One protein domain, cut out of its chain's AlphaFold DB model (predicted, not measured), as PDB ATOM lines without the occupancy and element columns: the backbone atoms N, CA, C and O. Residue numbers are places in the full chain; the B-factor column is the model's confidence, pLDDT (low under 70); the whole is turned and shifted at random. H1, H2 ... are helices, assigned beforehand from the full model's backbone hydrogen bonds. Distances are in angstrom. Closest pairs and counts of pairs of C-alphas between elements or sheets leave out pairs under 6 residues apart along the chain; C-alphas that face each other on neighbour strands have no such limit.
ATOM      1  N   ALA A  24     -44.395  40.940  -1.768       96.00
ATOM      2  CA  ALA A  24     -45.359  39.880  -1.495       96.00
ATOM      3  C   ALA A  24     -44.727  38.701  -0.735       96.00
ATOM      4  O   ALA A  24     -45.367  38.128   0.147       96.00
ATOM      5  N   ASP A  25     -43.466  38.367  -1.031       96.25
ATOM      6  CA  ASP A  25     -42.718  37.346  -0.284       96.25
ATOM      7  C   ASP A  25     -42.465  37.795   1.156       96.25
ATOM      8  O   ASP A  25     -42.753  37.062   2.099       96.25
ATOM      9  N   ARG A  26     -42.028  39.046   1.342       95.50
ATOM     10  CA  ARG A  26     -41.803  39.632   2.673       95.50
ATOM     11  C   ARG A  26     -43.070  39.660   3.515       95.50
ATOM     12  O   ARG A  26     -43.046  39.271   4.681       95.50
ATOM     13  N   ASP A  27     -44.190  40.073   2.929       96.75
ATOM     14  CA  ASP A  27     -45.477  40.096   3.620       96.75
ATOM     15  C   ASP A  27     -45.926  38.680   4.008       96.75
ATOM     16  O   ASP A  27     -46.385  38.472   5.136       96.75
ATOM     17  N   ARG A  28     -45.725  37.690   3.126       96.94
ATOM     18  CA  ARG A  28     -45.993  36.272   3.415       96.94
ATOM     19  C   ARG A  28     -45.137  35.765   4.576       96.94
ATOM     20  O   ARG A  28     -45.681  35.215   5.532       96.94
ATOM     21  N   TRP A  29     -43.828  36.006   4.560       96.88
ATOM     22  CA  TRP A  29     -42.932  35.597   5.649       96.88
ATOM     23  C   TRP A  29     -43.235  36.307   6.960       96.88
ATOM     24  O   TRP A  29     -43.169  35.685   8.017       96.88
ATOM     25  N   ARG A  30     -43.654  37.576   6.916       96.56
ATOM     26  CA  ARG A  30     -44.131  38.296   8.102       96.56
ATOM     27  C   ARG A  30     -45.308  37.566   8.747       96.56
ATOM     28  O   ARG A  30     -45.299  37.365   9.960       96.56
ATOM     29  N   GLN A  31     -46.292  37.139   7.952       97.12
ATOM     30  CA  GLN A  31     -47.436  36.372   8.460       97.12
ATOM     31  C   GLN A  31     -47.010  35.015   9.029       97.12
ATOM     32  O   GLN A  31     -47.472  34.640  10.104       97.12
ATOM     33  N   LEU A  32     -46.094  34.307   8.364       95.88
ATOM     34  CA  LEU A  32     -45.578  33.018   8.839       95.88
ATOM     35  C   LEU A  32     -44.811  33.149  10.165       95.88
ATOM     36  O   LEU A  32     -45.052  32.377  11.092       95.88
ATOM     37  N   ILE A  33     -43.947  34.161  10.299       95.12
ATOM     38  CA  ILE A  33     -43.216  34.445  11.545       95.12
ATOM     39  C   ILE A  33     -44.192  34.800  12.673       95.12
ATOM     40  O   ILE A  33     -44.038  34.313  13.792       95.12
ATOM     41  N   LEU A  34     -45.219  35.613  12.398       96.12
ATOM     42  CA  LEU A  34     -46.248  35.960  13.386       96.12
ATOM     43  C   LEU A  34     -47.074  34.741  13.813       96.12
ATOM     44  O   LEU A  34     -47.319  34.558  15.007       96.12
ATOM     45  N   ALA A  35     -47.470  33.888  12.866       95.31
ATOM     46  CA  ALA A  35     -48.189  32.650  13.150       95.31
ATOM     47  C   ALA A  35     -47.354  31.718  14.039       95.31
ATOM     48  O   ALA A  35     -47.859  31.209  15.043       95.31
ATOM     49  N   LYS A  36     -46.057  31.572  13.740       93.50
ATOM     50  CA  LYS A  36     -45.139  30.803  14.586       93.50
ATOM     51  C   LYS A  36     -44.953  31.445  15.960       93.50
ATOM     52  O   LYS A  36     -44.959  30.743  16.965       93.50
ATOM     53  N   GLY A  37     -44.860  32.773  16.027       93.56
ATOM     54  CA  GLY A  37     -44.777  33.522  17.284       93.56
ATOM     55  C   GLY A  37     -45.976  33.270  18.194       93.56
ATOM     56  O   GLY A  37     -45.797  33.059  19.392       93.56
ATOM     57  N   LYS A  38     -47.184  33.205  17.623       94.81
ATOM     58  CA  LYS A  38     -48.397  32.830  18.356       94.81
ATOM     59  C   LYS A  38     -48.321  31.398  18.890       94.81
ATOM     60  O   LYS A  38     -48.565  31.191  20.071       94.81
ATOM     61  N   GLU A  39     -47.930  30.429  18.063       93.00
ATOM     62  CA  GLU A  39     -47.771  29.028  18.495       93.00
ATOM     63  C   GLU A  39     -46.808  28.903  19.691       93.00
ATOM     64  O   GLU A  39     -47.082  28.193  20.661       93.00
ATOM     65  N   VAL A  40     -45.684  29.620  19.639       91.62
ATOM     66  CA  VAL A  40     -44.671  29.636  20.703       91.62
ATOM     67  C   VAL A  40     -45.199  30.315  21.963       91.62
ATOM     68  O   VAL A  40     -44.978  29.801  23.060       91.62
ATOM     69  N   ALA A  41     -45.915  31.433  21.825       92.50
ATOM     70  CA  ALA A  41     -46.539  32.128  22.947       92.50
ATOM     71  C   ALA A  41     -47.598  31.256  23.643       92.50
ATOM     72  O   ALA A  41     -47.580  31.146  24.868       92.50
ATOM     73  N   ASP A  42     -48.442  30.556  22.881       92.88
ATOM     74  CA  ASP A  42     -49.447  29.628  23.414       92.88
ATOM     75  C   ASP A  42     -48.776  28.457  24.163       92.88
ATOM     76  O   ASP A  42     -49.228  28.025  25.229       92.88
ATOM     77  N   LYS A  43     -47.661  27.931  23.632       90.00
ATOM     78  CA  LYS A  43     -46.850  26.902  24.307       90.00
ATOM     79  C   LYS A  43     -46.212  27.447  25.591       90.00
ATOM     80  O   LYS A  43     -46.211  26.742  26.601       90.00
ATOM     81  N   LEU A  44     -45.729  28.690  25.586       90.00
ATOM     82  CA  LEU A  44     -45.152  29.346  26.763       90.00
ATOM     83  C   LEU A  44     -46.204  29.537  27.859       90.00
ATOM     84  O   LEU A  44     -45.961  29.173  29.006       90.00
ATOM     85  N   GLU A  45     -47.399  30.012  27.506       91.88
ATOM     86  CA  GLU A  45     -48.519  30.154  28.440       91.88
ATOM     87  C   GLU A  45     -48.885  28.812  29.094       91.88
ATOM     88  O   GLU A  45     -49.128  28.736  30.300       91.88
ATOM     89  N   ARG A  46     -48.890  27.717  28.326       90.75
ATOM     90  CA  ARG A  46     -49.135  26.372  28.868       90.75
ATOM     91  C   ARG A  46     -48.055  25.949  29.866       90.75
ATOM     92  O   ARG A  46     -48.410  25.417  30.915       90.75
ATOM     93  N   VAL A  47     -46.779  26.202  29.568       88.69
ATOM     94  CA  VAL A  47     -45.658  25.903  30.480       88.69
ATOM     95  C   VAL A  47     -45.781  26.703  31.778       88.69
ATOM     96  O   VAL A  47     -45.676  26.116  32.853       88.69
ATOM     97  N   LEU A  48     -46.080  28.003  31.695       88.12
ATOM     98  CA  LEU A  48     -46.278  28.868  32.867       88.12
ATOM     99  C   LEU A  48     -47.468  28.421  33.732       88.12
ATOM    100  O   LEU A  48     -47.445  28.558  34.951       88.12
ATOM    101  N   ASN A  49     -48.483  27.812  33.115       91.44
ATOM    102  CA  ASN A  49     -49.616  27.190  33.802       91.44
ATOM    103  C   ASN A  49     -49.333  25.757  34.303       91.44
ATOM    104  O   ASN A  49     -50.272  25.008  34.576       91.44
ATOM    105  N   ASN A  50     -48.062  25.344  34.400       85.25
ATOM    106  CA  ASN A  50     -47.626  24.004  34.814       85.25
ATOM    107  C   ASN A  50     -48.201  22.853  33.966       85.25
ATOM    108  O   ASN A  50     -48.277  21.709  34.422       85.25
ATOM    109  N   LYS A  51     -48.609  23.121  32.719       81.06
ATOM    110  CA  LYS A  51     -49.044  22.070  31.791       81.06
ATOM    111  C   LYS A  51     -47.823  21.443  31.128       81.06
ATOM    112  O   LYS A  51     -46.883  22.134  30.739       81.06
ATOM    113  N   ASN A  52     -47.850  20.123  30.948       76.75
ATOM    114  CA  ASN A  52     -46.789  19.441  30.217       76.75
ATOM    115  C   ASN A  52     -46.911  19.742  28.715       76.75
ATOM    116  O   ASN A  52     -47.927  19.435  28.093       76.75
ATOM    117  N   VAL A  53     -45.875  20.351  28.143       78.12
ATOM    118  CA  VAL A  53     -45.774  20.682  26.715       78.12
ATOM    119  C   VAL A  53     -44.581  19.931  26.132       78.12
ATOM    120  O   VAL A  53     -43.486  19.988  26.702       78.12
ATOM    121  N   SER A  54     -44.785  19.220  25.019       76.25
ATOM    122  CA  SER A  54     -43.674  18.683  24.228       76.25
ATOM    123  C   SER A  54     -43.077  19.785  23.351       76.25
ATOM    124  O   SER A  54     -43.800  20.614  22.795       76.25
ATOM    125  N   LEU A  55     -41.747  19.806  23.268       72.88
ATOM    126  CA  LEU A  55     -40.976  20.729  22.434       72.88
ATOM    127  C   LEU A  55     -40.340  20.021  21.229       72.88
ATOM    128  O   LEU A  55     -39.550  20.641  20.532       72.88
ATOM    129  N   GLU A  56     -40.679  18.754  20.971       68.88
ATOM    130  CA  GLU A  56     -40.106  17.953  19.873       68.88
ATOM    131  C   GLU A  56     -40.287  18.628  18.502       68.88
ATOM    132  O   GLU A  56     -39.407  18.577  17.651       68.88
ATOM    133  N   GLU A  57     -41.396  19.349  18.323       61.88
ATOM    134  CA  GLU A  57     -41.713  20.120  17.114       61.88
ATOM    135  C   GLU A  57     -40.947  21.456  17.005       61.88
ATOM    136  O   GLU A  57     -41.014  22.132  15.980       61.88
ATOM    137  N   ILE A  58     -40.264  21.887  18.071       63.50
ATOM    138  CA  ILE A  58     -39.489  23.137  18.150       63.50
ATOM    139  C   ILE A  58     -38.011  22.770  18.318       63.50
ATOM    140  O   ILE A  58     -37.350  23.143  19.285       63.50
ATOM    141  N   SER A  59     -37.484  21.995  17.375       56.75
ATOM    142  CA  SER A  59     -36.052  21.712  17.292       56.75
ATOM    143  C   SER A  59     -35.401  22.778  16.410       56.75
ATOM    144  O   SER A  59     -35.391  22.661  15.189       56.75
ATOM    145  N   LEU A  60     -34.970  23.890  17.016       55.56
ATOM    146  CA  LEU A  60     -34.487  25.065  16.268       55.56
ATOM    147  C   LEU A  60     -33.084  25.530  16.639       55.56
ATOM    148  O   LEU A  60     -32.499  26.311  15.896       55.56
ATOM    149  N   PHE A  61     -32.517  25.037  17.736       54.28
ATOM    150  CA  PHE A  61     -31.170  25.403  18.151       54.28
ATOM    151  C   PHE A  61     -30.349  24.129  18.321       54.28
ATOM    152  O   PHE A  61     -30.730  23.242  19.079       54.28
ATOM    153  N   LYS A  62     -29.241  24.029  17.576       50.22
ATOM    154  CA  LYS A  62     -28.276  22.922  17.696       50.22
ATOM    155  C   LYS A  62     -27.602  22.902  19.074       50.22
ATOM    156  O   LYS A  62     -27.199  21.837  19.530       50.22
ATOM    157  N   ASP A  63     -27.573  24.052  19.743       52.38
ATOM    158  CA  ASP A  63     -27.023  24.229  21.082       52.38
ATOM    159  C   ASP A  63     -28.147  24.236  22.120       52.38
ATOM    160  O   ASP A  63     -28.543  25.262  22.682       52.38
ATOM    161  N   ASP A  64     -28.711  23.058  22.357       53.97
ATOM    162  CA  ASP A  64     -29.502  22.831  23.555       53.97
ATOM    163  C   ASP A  64     -28.544  22.804  24.753       53.97
ATOM    164  O   ASP A  64     -27.858  21.810  24.999       53.97
ATOM    165  N   GLU A  65     -28.503  23.890  25.532       59.59
ATOM    166  CA  GLU A  65     -27.878  23.846  26.852       59.59
ATOM    167  C   GLU A  65     -28.564  22.727  27.666       59.59
ATOM    168  O   GLU A  65     -29.796  22.751  27.836       59.59
ATOM    169  N   PRO A  66     -27.808  21.749  28.201       58.09
ATOM    170  CA  PRO A  66     -28.372  20.564  28.852       58.09
ATOM    171  C   PRO A  66     -29.173  20.863  30.134       58.09
ATOM    172  O   PRO A  66     -29.816  19.966  30.671       58.09
ATOM    173  N   ALA A  67     -29.175  22.114  30.613       65.00
ATOM    174  CA  ALA A  67     -29.898  22.564  31.804       65.00
ATOM    175  C   ALA A  67     -30.957  23.655  31.533       65.00
ATOM    176  O   ALA A  67     -31.525  24.210  32.475       65.00
ATOM    177  N   GLU A  68     -31.231  24.007  30.273       74.38
ATOM    178  CA  GLU A  68     -32.172  25.087  29.967       74.38
ATOM    179  C   GLU A  68     -33.634  24.657  30.175       74.38
ATOM    180  O   GLU A  68     -34.089  23.656  29.617       74.38
ATOM    181  N   THR A  69     -34.396  25.428  30.960       84.38
ATOM    182  CA  THR A  69     -35.820  25.152  31.197       84.38
ATOM    183  C   THR A  69     -36.641  25.330  29.915       84.38
ATOM    184  O   THR A  69     -36.319  26.155  29.057       84.38
ATOM    185  N   LYS A  70     -37.760  24.596  29.797       83.75
ATOM    186  CA  LYS A  70     -38.702  24.733  28.666       83.75
ATOM    187  C   LYS A  70     -39.159  26.183  28.465       83.75
ATOM    188  O   LYS A  70     -39.284  26.637  27.334       83.75
ATOM    189  N   GLU A  71     -39.373  26.902  29.564       87.06
ATOM    190  CA  GLU A  71     -39.729  28.321  29.560       87.06
ATOM    191  C   GLU A  71     -38.641  29.177  28.902       87.06
ATOM    192  O   GLU A  71     -38.928  29.912  27.957       87.06
ATOM    193  N   LYS A  72     -37.385  29.046  29.355       87.44
ATOM    194  CA  LYS A  72     -36.262  29.837  28.837       87.44
ATOM    195  C   LYS A  72     -36.020  29.549  27.349       87.44
ATOM    196  O   LYS A  72     -35.855  30.494  26.578       87.44
ATOM    197  N   ARG A  73     -36.140  28.284  26.921       86.19
ATOM    198  CA  ARG A  73     -36.083  27.882  25.499       86.19
ATOM    199  C   ARG A  73     -37.159  28.566  24.651       86.19
ATOM    200  O   ARG A  73     -36.849  29.167  23.625       86.19
ATOM    201  N   LEU A  74     -38.423  28.502  25.081       89.19
ATOM    202  CA  LEU A  74     -39.541  29.130  24.364       89.19
ATOM    203  C   LEU A  74     -39.405  30.654  24.325       89.19
ATOM    204  O   LEU A  74     -39.699  31.267  23.299       89.19
ATOM    205  N   ARG A  75     -38.927  31.269  25.412       90.94
ATOM    206  CA  ARG A  75     -38.686  32.712  25.466       90.94
ATOM    207  C   ARG A  75     -37.592  33.138  24.492       90.94
ATOM    208  O   ARG A  75     -37.830  34.043  23.700       90.94
ATOM    209  N   ARG A  76     -36.453  32.438  24.488       89.25
ATOM    210  CA  ARG A  76     -35.359  32.673  23.533       89.25
ATOM    211  C   ARG A  76     -35.848  32.554  22.095       89.25
ATOM    212  O   ARG A  76     -35.514  33.388  21.258       89.25
ATOM    213  N   PHE A  77     -36.667  31.544  21.809       89.94
ATOM    214  CA  PHE A  77     -37.204  31.376  20.467       89.94
ATOM    215  C   PHE A  77     -38.177  32.500  20.080       89.94
ATOM    216  O   PHE A  77     -38.111  33.012  18.965       89.94
ATOM    217  N   LEU A  78     -39.037  32.944  20.998       92.12
ATOM    218  CA  LEU A  78     -39.906  34.093  20.753       92.12
ATOM    219  C   LEU A  78     -39.093  35.366  20.471       92.12
ATOM    220  O   LEU A  78     -39.407  36.098  19.532       92.12
ATOM    221  N   ASP A  79     -38.029  35.603  21.236       92.31
ATOM    222  CA  ASP A  79     -37.134  36.743  21.031       92.31
ATOM    223  C   ASP A  79     -36.448  36.673  19.653       92.31
ATOM    224  O   ASP A  79     -36.393  37.680  18.942       92.31
ATOM    225  N   HIS A  80     -36.021  35.478  19.226       91.50
ATOM    226  CA  HIS A  80     -35.489  35.229  17.879       91.50
ATOM    227  C   HIS A  80     -36.509  35.546  16.779       91.50
ATOM    228  O   HIS A  80     -36.206  36.292  15.847       91.50
ATOM    229  N   LEU A  81     -37.747  35.059  16.912       93.06
ATOM    230  CA  LEU A  81     -38.828  35.352  15.964       93.06
ATOM    231  C   LEU A  81     -39.081  36.858  15.851       93.06
ATOM    232  O   LEU A  81     -39.223  37.378  14.746       93.06
ATOM    233  N   MET A  82     -39.096  37.580  16.974       92.69
ATOM    234  CA  MET A  82     -39.291  39.032  16.980       92.69
ATOM    235  C   MET A  82     -38.101  39.780  16.372       92.69
ATOM    236  O   MET A  82     -38.295  40.754  15.641       92.69
ATOM    237  N   ALA A  83     -36.873  39.332  16.634       92.12
ATOM    238  CA  ALA A  83     -35.680  39.885  16.004       92.12
ATOM    239  C   ALA A  83     -35.715  39.678  14.486       92.12
ATOM    240  O   ALA A  83     -35.422  40.605  13.727       92.12
ATOM    241  N   ARG A  84     -36.134  38.493  14.032       91.69
ATOM    242  CA  ARG A  84     -36.245  38.179  12.611       91.69
ATOM    243  C   ARG A  84     -37.360  38.963  11.934       91.69
ATOM    244  O   ARG A  84     -37.124  39.511  10.862       91.69
ATOM    245  N   LEU A  85     -38.512  39.115  12.590       93.62
ATOM    246  CA  LEU A  85     -39.637  39.925  12.117       93.62
ATOM    247  C   LEU A  85     -39.212  41.364  11.790       93.62
ATOM    248  O   LEU A  85     -39.584  41.896  10.748       93.62
ATOM    249  N   ARG A  86     -38.384  41.977  12.648       92.88
ATOM    250  CA  ARG A  86     -37.839  43.332  12.431       92.88
ATOM    251  C   ARG A  86     -36.895  43.416  11.231       92.88
ATOM    252  O   ARG A  86     -36.750  44.487  10.656       92.88
ATOM    253  N   LYS A  87     -36.254  42.304  10.871       91.62
ATOM    254  CA  LYS A  87     -35.301  42.207   9.761       91.62
ATOM    255  C   LYS A  87     -35.953  41.792   8.440       91.62
ATOM    256  O   LYS A  87     -35.251  41.773   7.442       91.62
ATOM    257  N   VAL A  88     -37.246  41.450   8.393       92.19
ATOM    258  CA  VAL A  88     -37.918  40.997   7.150       92.19
ATOM    259  C   VAL A  88     -37.827  42.030   6.025       92.19
ATOM    260  O   VAL A  88     -37.699  41.655   4.865       92.19
ATOM    261  N   GLU A  89     -37.815  43.321   6.355       90.38
ATOM    262  CA  GLU A  89     -37.644  44.405   5.374       90.38
ATOM    263  C   GLU A  89     -36.175  44.712   5.046       90.38
ATOM    264  O   GLU A  89     -35.894  45.519   4.163       90.38
ATOM    265  N   ASP A  90     -35.222  44.078   5.733       90.75
ATOM    266  CA  ASP A  90     -33.800  44.280   5.477       90.75
ATOM    267  C   ASP A  90     -33.441  43.737   4.077       90.75
ATOM    268  O   ASP A  90     -33.811  42.602   3.733       90.75
ATOM    269  N   PRO A  91     -32.704  44.499   3.248       89.19
ATOM    270  CA  PRO A  91     -32.186  44.009   1.973       89.19
ATOM    271  C   PRO A  91     -31.298  42.759   2.093       89.19
ATOM    272  O   PRO A  91     -31.179  42.006   1.133       89.19
ATOM    273  N   ARG A  92     -30.685  42.516   3.256       89.69
ATOM    274  CA  ARG A  92     -29.876  41.323   3.559       89.69
ATOM    275  C   ARG A  92     -30.668  40.208   4.231       89.69
ATOM    276  O   ARG A  92     -30.082  39.231   4.694       89.69
ATOM    277  N   PHE A  93     -31.992  40.333   4.340       91.12
ATOM    278  CA  PHE A  93     -32.806  39.219   4.808       91.12
ATOM    279  C   PHE A  93     -32.523  37.977   3.959       91.12
ATOM    280  O   PHE A  93     -32.347  38.110   2.754       91.12
ATOM    281  N   GLY A  94     -32.436  36.802   4.588       90.75
ATOM    282  CA  GLY A  94     -32.198  35.531   3.902       90.75
ATOM    283  C   GLY A  94     -30.825  35.374   3.245       90.75
ATOM    284  O   GLY A  94     -30.615  34.368   2.583       90.75
ATOM    285  N   TYR A  95     -29.895  36.320   3.395       91.31
ATOM    286  CA  TYR A  95     -28.529  36.140   2.907       91.31
ATOM    287  C   TYR A  95     -27.747  35.214   3.845       91.31
ATOM    288  O   TYR A  95     -27.694  35.463   5.047       91.31
ATOM    289  N   ASP A  96     -27.156  34.162   3.286       89.19
ATOM    290  CA  ASP A  96     -26.316  33.190   3.981       89.19
ATOM    291  C   ASP A  96     -24.850  33.443   3.599       89.19
ATOM    292  O   ASP A  96     -24.450  33.271   2.441       89.19
ATOM    293  N   THR A  97     -24.043  33.879   4.570       86.31
ATOM    294  CA  THR A  97     -22.614  34.164   4.365       86.31
ATOM    295  C   THR A  97     -21.775  32.932   4.078       86.31
ATOM    296  O   THR A  97     -20.798  33.044   3.334       86.31
ATOM    297  N   GLU A  98     -22.149  31.766   4.606       86.56
ATOM    298  CA  GLU A  98     -21.424  30.518   4.372       86.56
ATOM    299  C   GLU A  98     -21.594  30.072   2.919       86.56
ATOM    300  O   GLU A  98     -20.631  29.672   2.260       86.56
ATOM    301  N   ARG A  99     -22.820  30.194   2.393       86.25
ATOM    302  CA  ARG A  99     -23.129  29.906   0.981       86.25
ATOM    303  C   ARG A  99     -22.721  31.044   0.047       86.25
ATOM    304  O   ARG A  99     -22.557  30.816  -1.151       86.25
ATOM    305  N   GLY A 100     -22.568  32.256   0.582       87.81
ATOM    306  CA  GLY A 100     -22.358  33.475  -0.196       87.81
ATOM    307  C   GLY A 100     -23.539  33.796  -1.114       87.81
ATOM    308  O   GLY A 100     -23.329  34.304  -2.214       87.81
ATOM    309  N   ALA A 101     -24.759  33.433  -0.707       90.12
ATOM    310  CA  ALA A 101     -25.959  33.524  -1.533       90.12
ATOM    311  C   ALA A 101     -27.217  33.754  -0.685       90.12
ATOM    312  O   ALA A 101     -27.266  33.423   0.497       90.12
ATOM    313  N   PHE A 102     -28.262  34.289  -1.315       92.06
ATOM    314  CA  PHE A 102     -29.594  34.337  -0.719       92.06
ATOM    315  C   PHE A 102     -30.218  32.939  -0.679       92.06
ATOM    316  O   PHE A 102     -30.155  32.194  -1.659       92.06
ATOM    317  N   LEU A 103     -30.869  32.612   0.434       92.38
ATOM    318  CA  LEU A 103     -31.733  31.445   0.551       92.38
ATOM    319  C   LEU A 103     -32.851  31.515  -0.487       92.38
ATOM    320  O   LEU A 103     -33.347  32.594  -0.835       92.38
ATOM    321  N   SER A 104     -33.258  30.352  -0.980       93.94
ATOM    322  CA  SER A 104     -34.352  30.271  -1.937       93.94
ATOM    323  C   SER A 104     -35.690  30.628  -1.280       93.94
ATOM    324  O   SER A 104     -35.885  30.470  -0.073       93.94
ATOM    325  N   VAL A 105     -36.644  31.107  -2.084       94.50
ATOM    326  CA  VAL A 105     -38.003  31.392  -1.599       94.50
ATOM    327  C   VAL A 105     -38.656  30.159  -0.951       94.50
ATOM    328  O   VAL A 105     -39.200  30.327   0.134       94.50
ATOM    329  N   PRO A 106     -38.558  28.932  -1.513       95.06
ATOM    330  CA  PRO A 106     -39.080  27.732  -0.855       95.06
ATOM    331  C   PRO A 106     -38.472  27.460   0.528       95.06
ATOM    332  O   PRO A 106     -39.208  27.145   1.456       95.06
ATOM    333  N   GLU A 107     -37.156  27.642   0.702       92.62
ATOM    334  CA  GLU A 107     -36.504  27.474   2.014       92.62
ATOM    335  C   GLU A 107     -37.064  28.462   3.050       92.62
ATOM    336  O   GLU A 107     -37.324  28.101   4.200       92.62
ATOM    337  N   LEU A 108     -37.288  29.714   2.643       93.75
ATOM    338  CA  LEU A 108     -37.861  30.743   3.510       93.75
ATOM    339  C   LEU A 108     -39.376  30.608   3.696       93.75
ATOM    340  O   LEU A 108     -39.896  31.064   4.709       93.75
ATOM    341  N   ASP A 109     -40.094  29.987   2.765       93.56
ATOM    342  CA  ASP A 109     -41.513  29.662   2.933       93.56
ATOM    343  C   ASP A 109     -41.714  28.561   3.982       93.56
ATOM    344  O   ASP A 109     -42.694  28.599   4.729       93.56
ATOM    345  N   GLU A 110     -40.777  27.617   4.085       91.56
ATOM    346  CA  GLU A 110     -40.779  26.589   5.131       91.56
ATOM    347  C   GLU A 110     -40.331  27.147   6.486       91.56
ATOM    348  O   GLU A 110     -40.967  26.892   7.513       91.56
ATOM    349  N   MET A 111     -39.236  27.914   6.505       91.06
ATOM    350  CA  MET A 111     -38.623  28.390   7.743       91.06
ATOM    351  C   MET A 111     -38.081  29.824   7.609       91.06
ATOM    352  O   MET A 111     -36.868  30.044   7.587       91.06
TER     353      MET A 111
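AT A GLANCE: This is residues 24 to 111 of the 118 residues of an uncharacterized protein of Deltaproteobacteria bacterium HGW-Deltaproteobacteria-14 (UniProt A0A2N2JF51). What is the shape? Two long helices, H1 and H2, lie side by side as a hairpin, and short H3 packs on residues 25 to 32 of H1; loop residues 96 to 101 stick out. What builds it? The printed part has 88 residues with three named helices, H1, H2, H3 in order: all helix. It is only just loose, close to compact, with a radius of gyration of the C-alphas of 14.6 A, spanning 42 by 26 by 19 A.

IN THESE COORDINATES: Where is H1? H1, residues 24 to 48, starts at C-alpha 24 (-45.359, 39.880, -1.495) and measures 36.1 A between end C-alphas. What follows? H2, residues 70 to 87, measures 26.0 A; H3, residues 105 to 110, measures 8.7 A, ending at C-alpha 110 (-40.779, 26.589, 5.131).

HOW THE PARTS SIT: How does H2 stand to H1? This helical hairpin touches, closest at C-alphas Gly 37 and Leu 78, 6.0 A, opposite ways at a shallow tilt of 19 degrees. And H3? It touches H1's residues 25 to 32 alone, closest at C-alphas Trp 29 and Asp 109, 6.7 A; H2 and H3 are apart. Every O i to N i+4 pair in H1, H2 and H3 is within hydrogen-bond range.

THE WHOLE: Which links are long? Both, residues 49 to 69 and 88 to 104; the printed part has no cut. Where is confidence low? Residues 56 to 67 have pLDDT under 70.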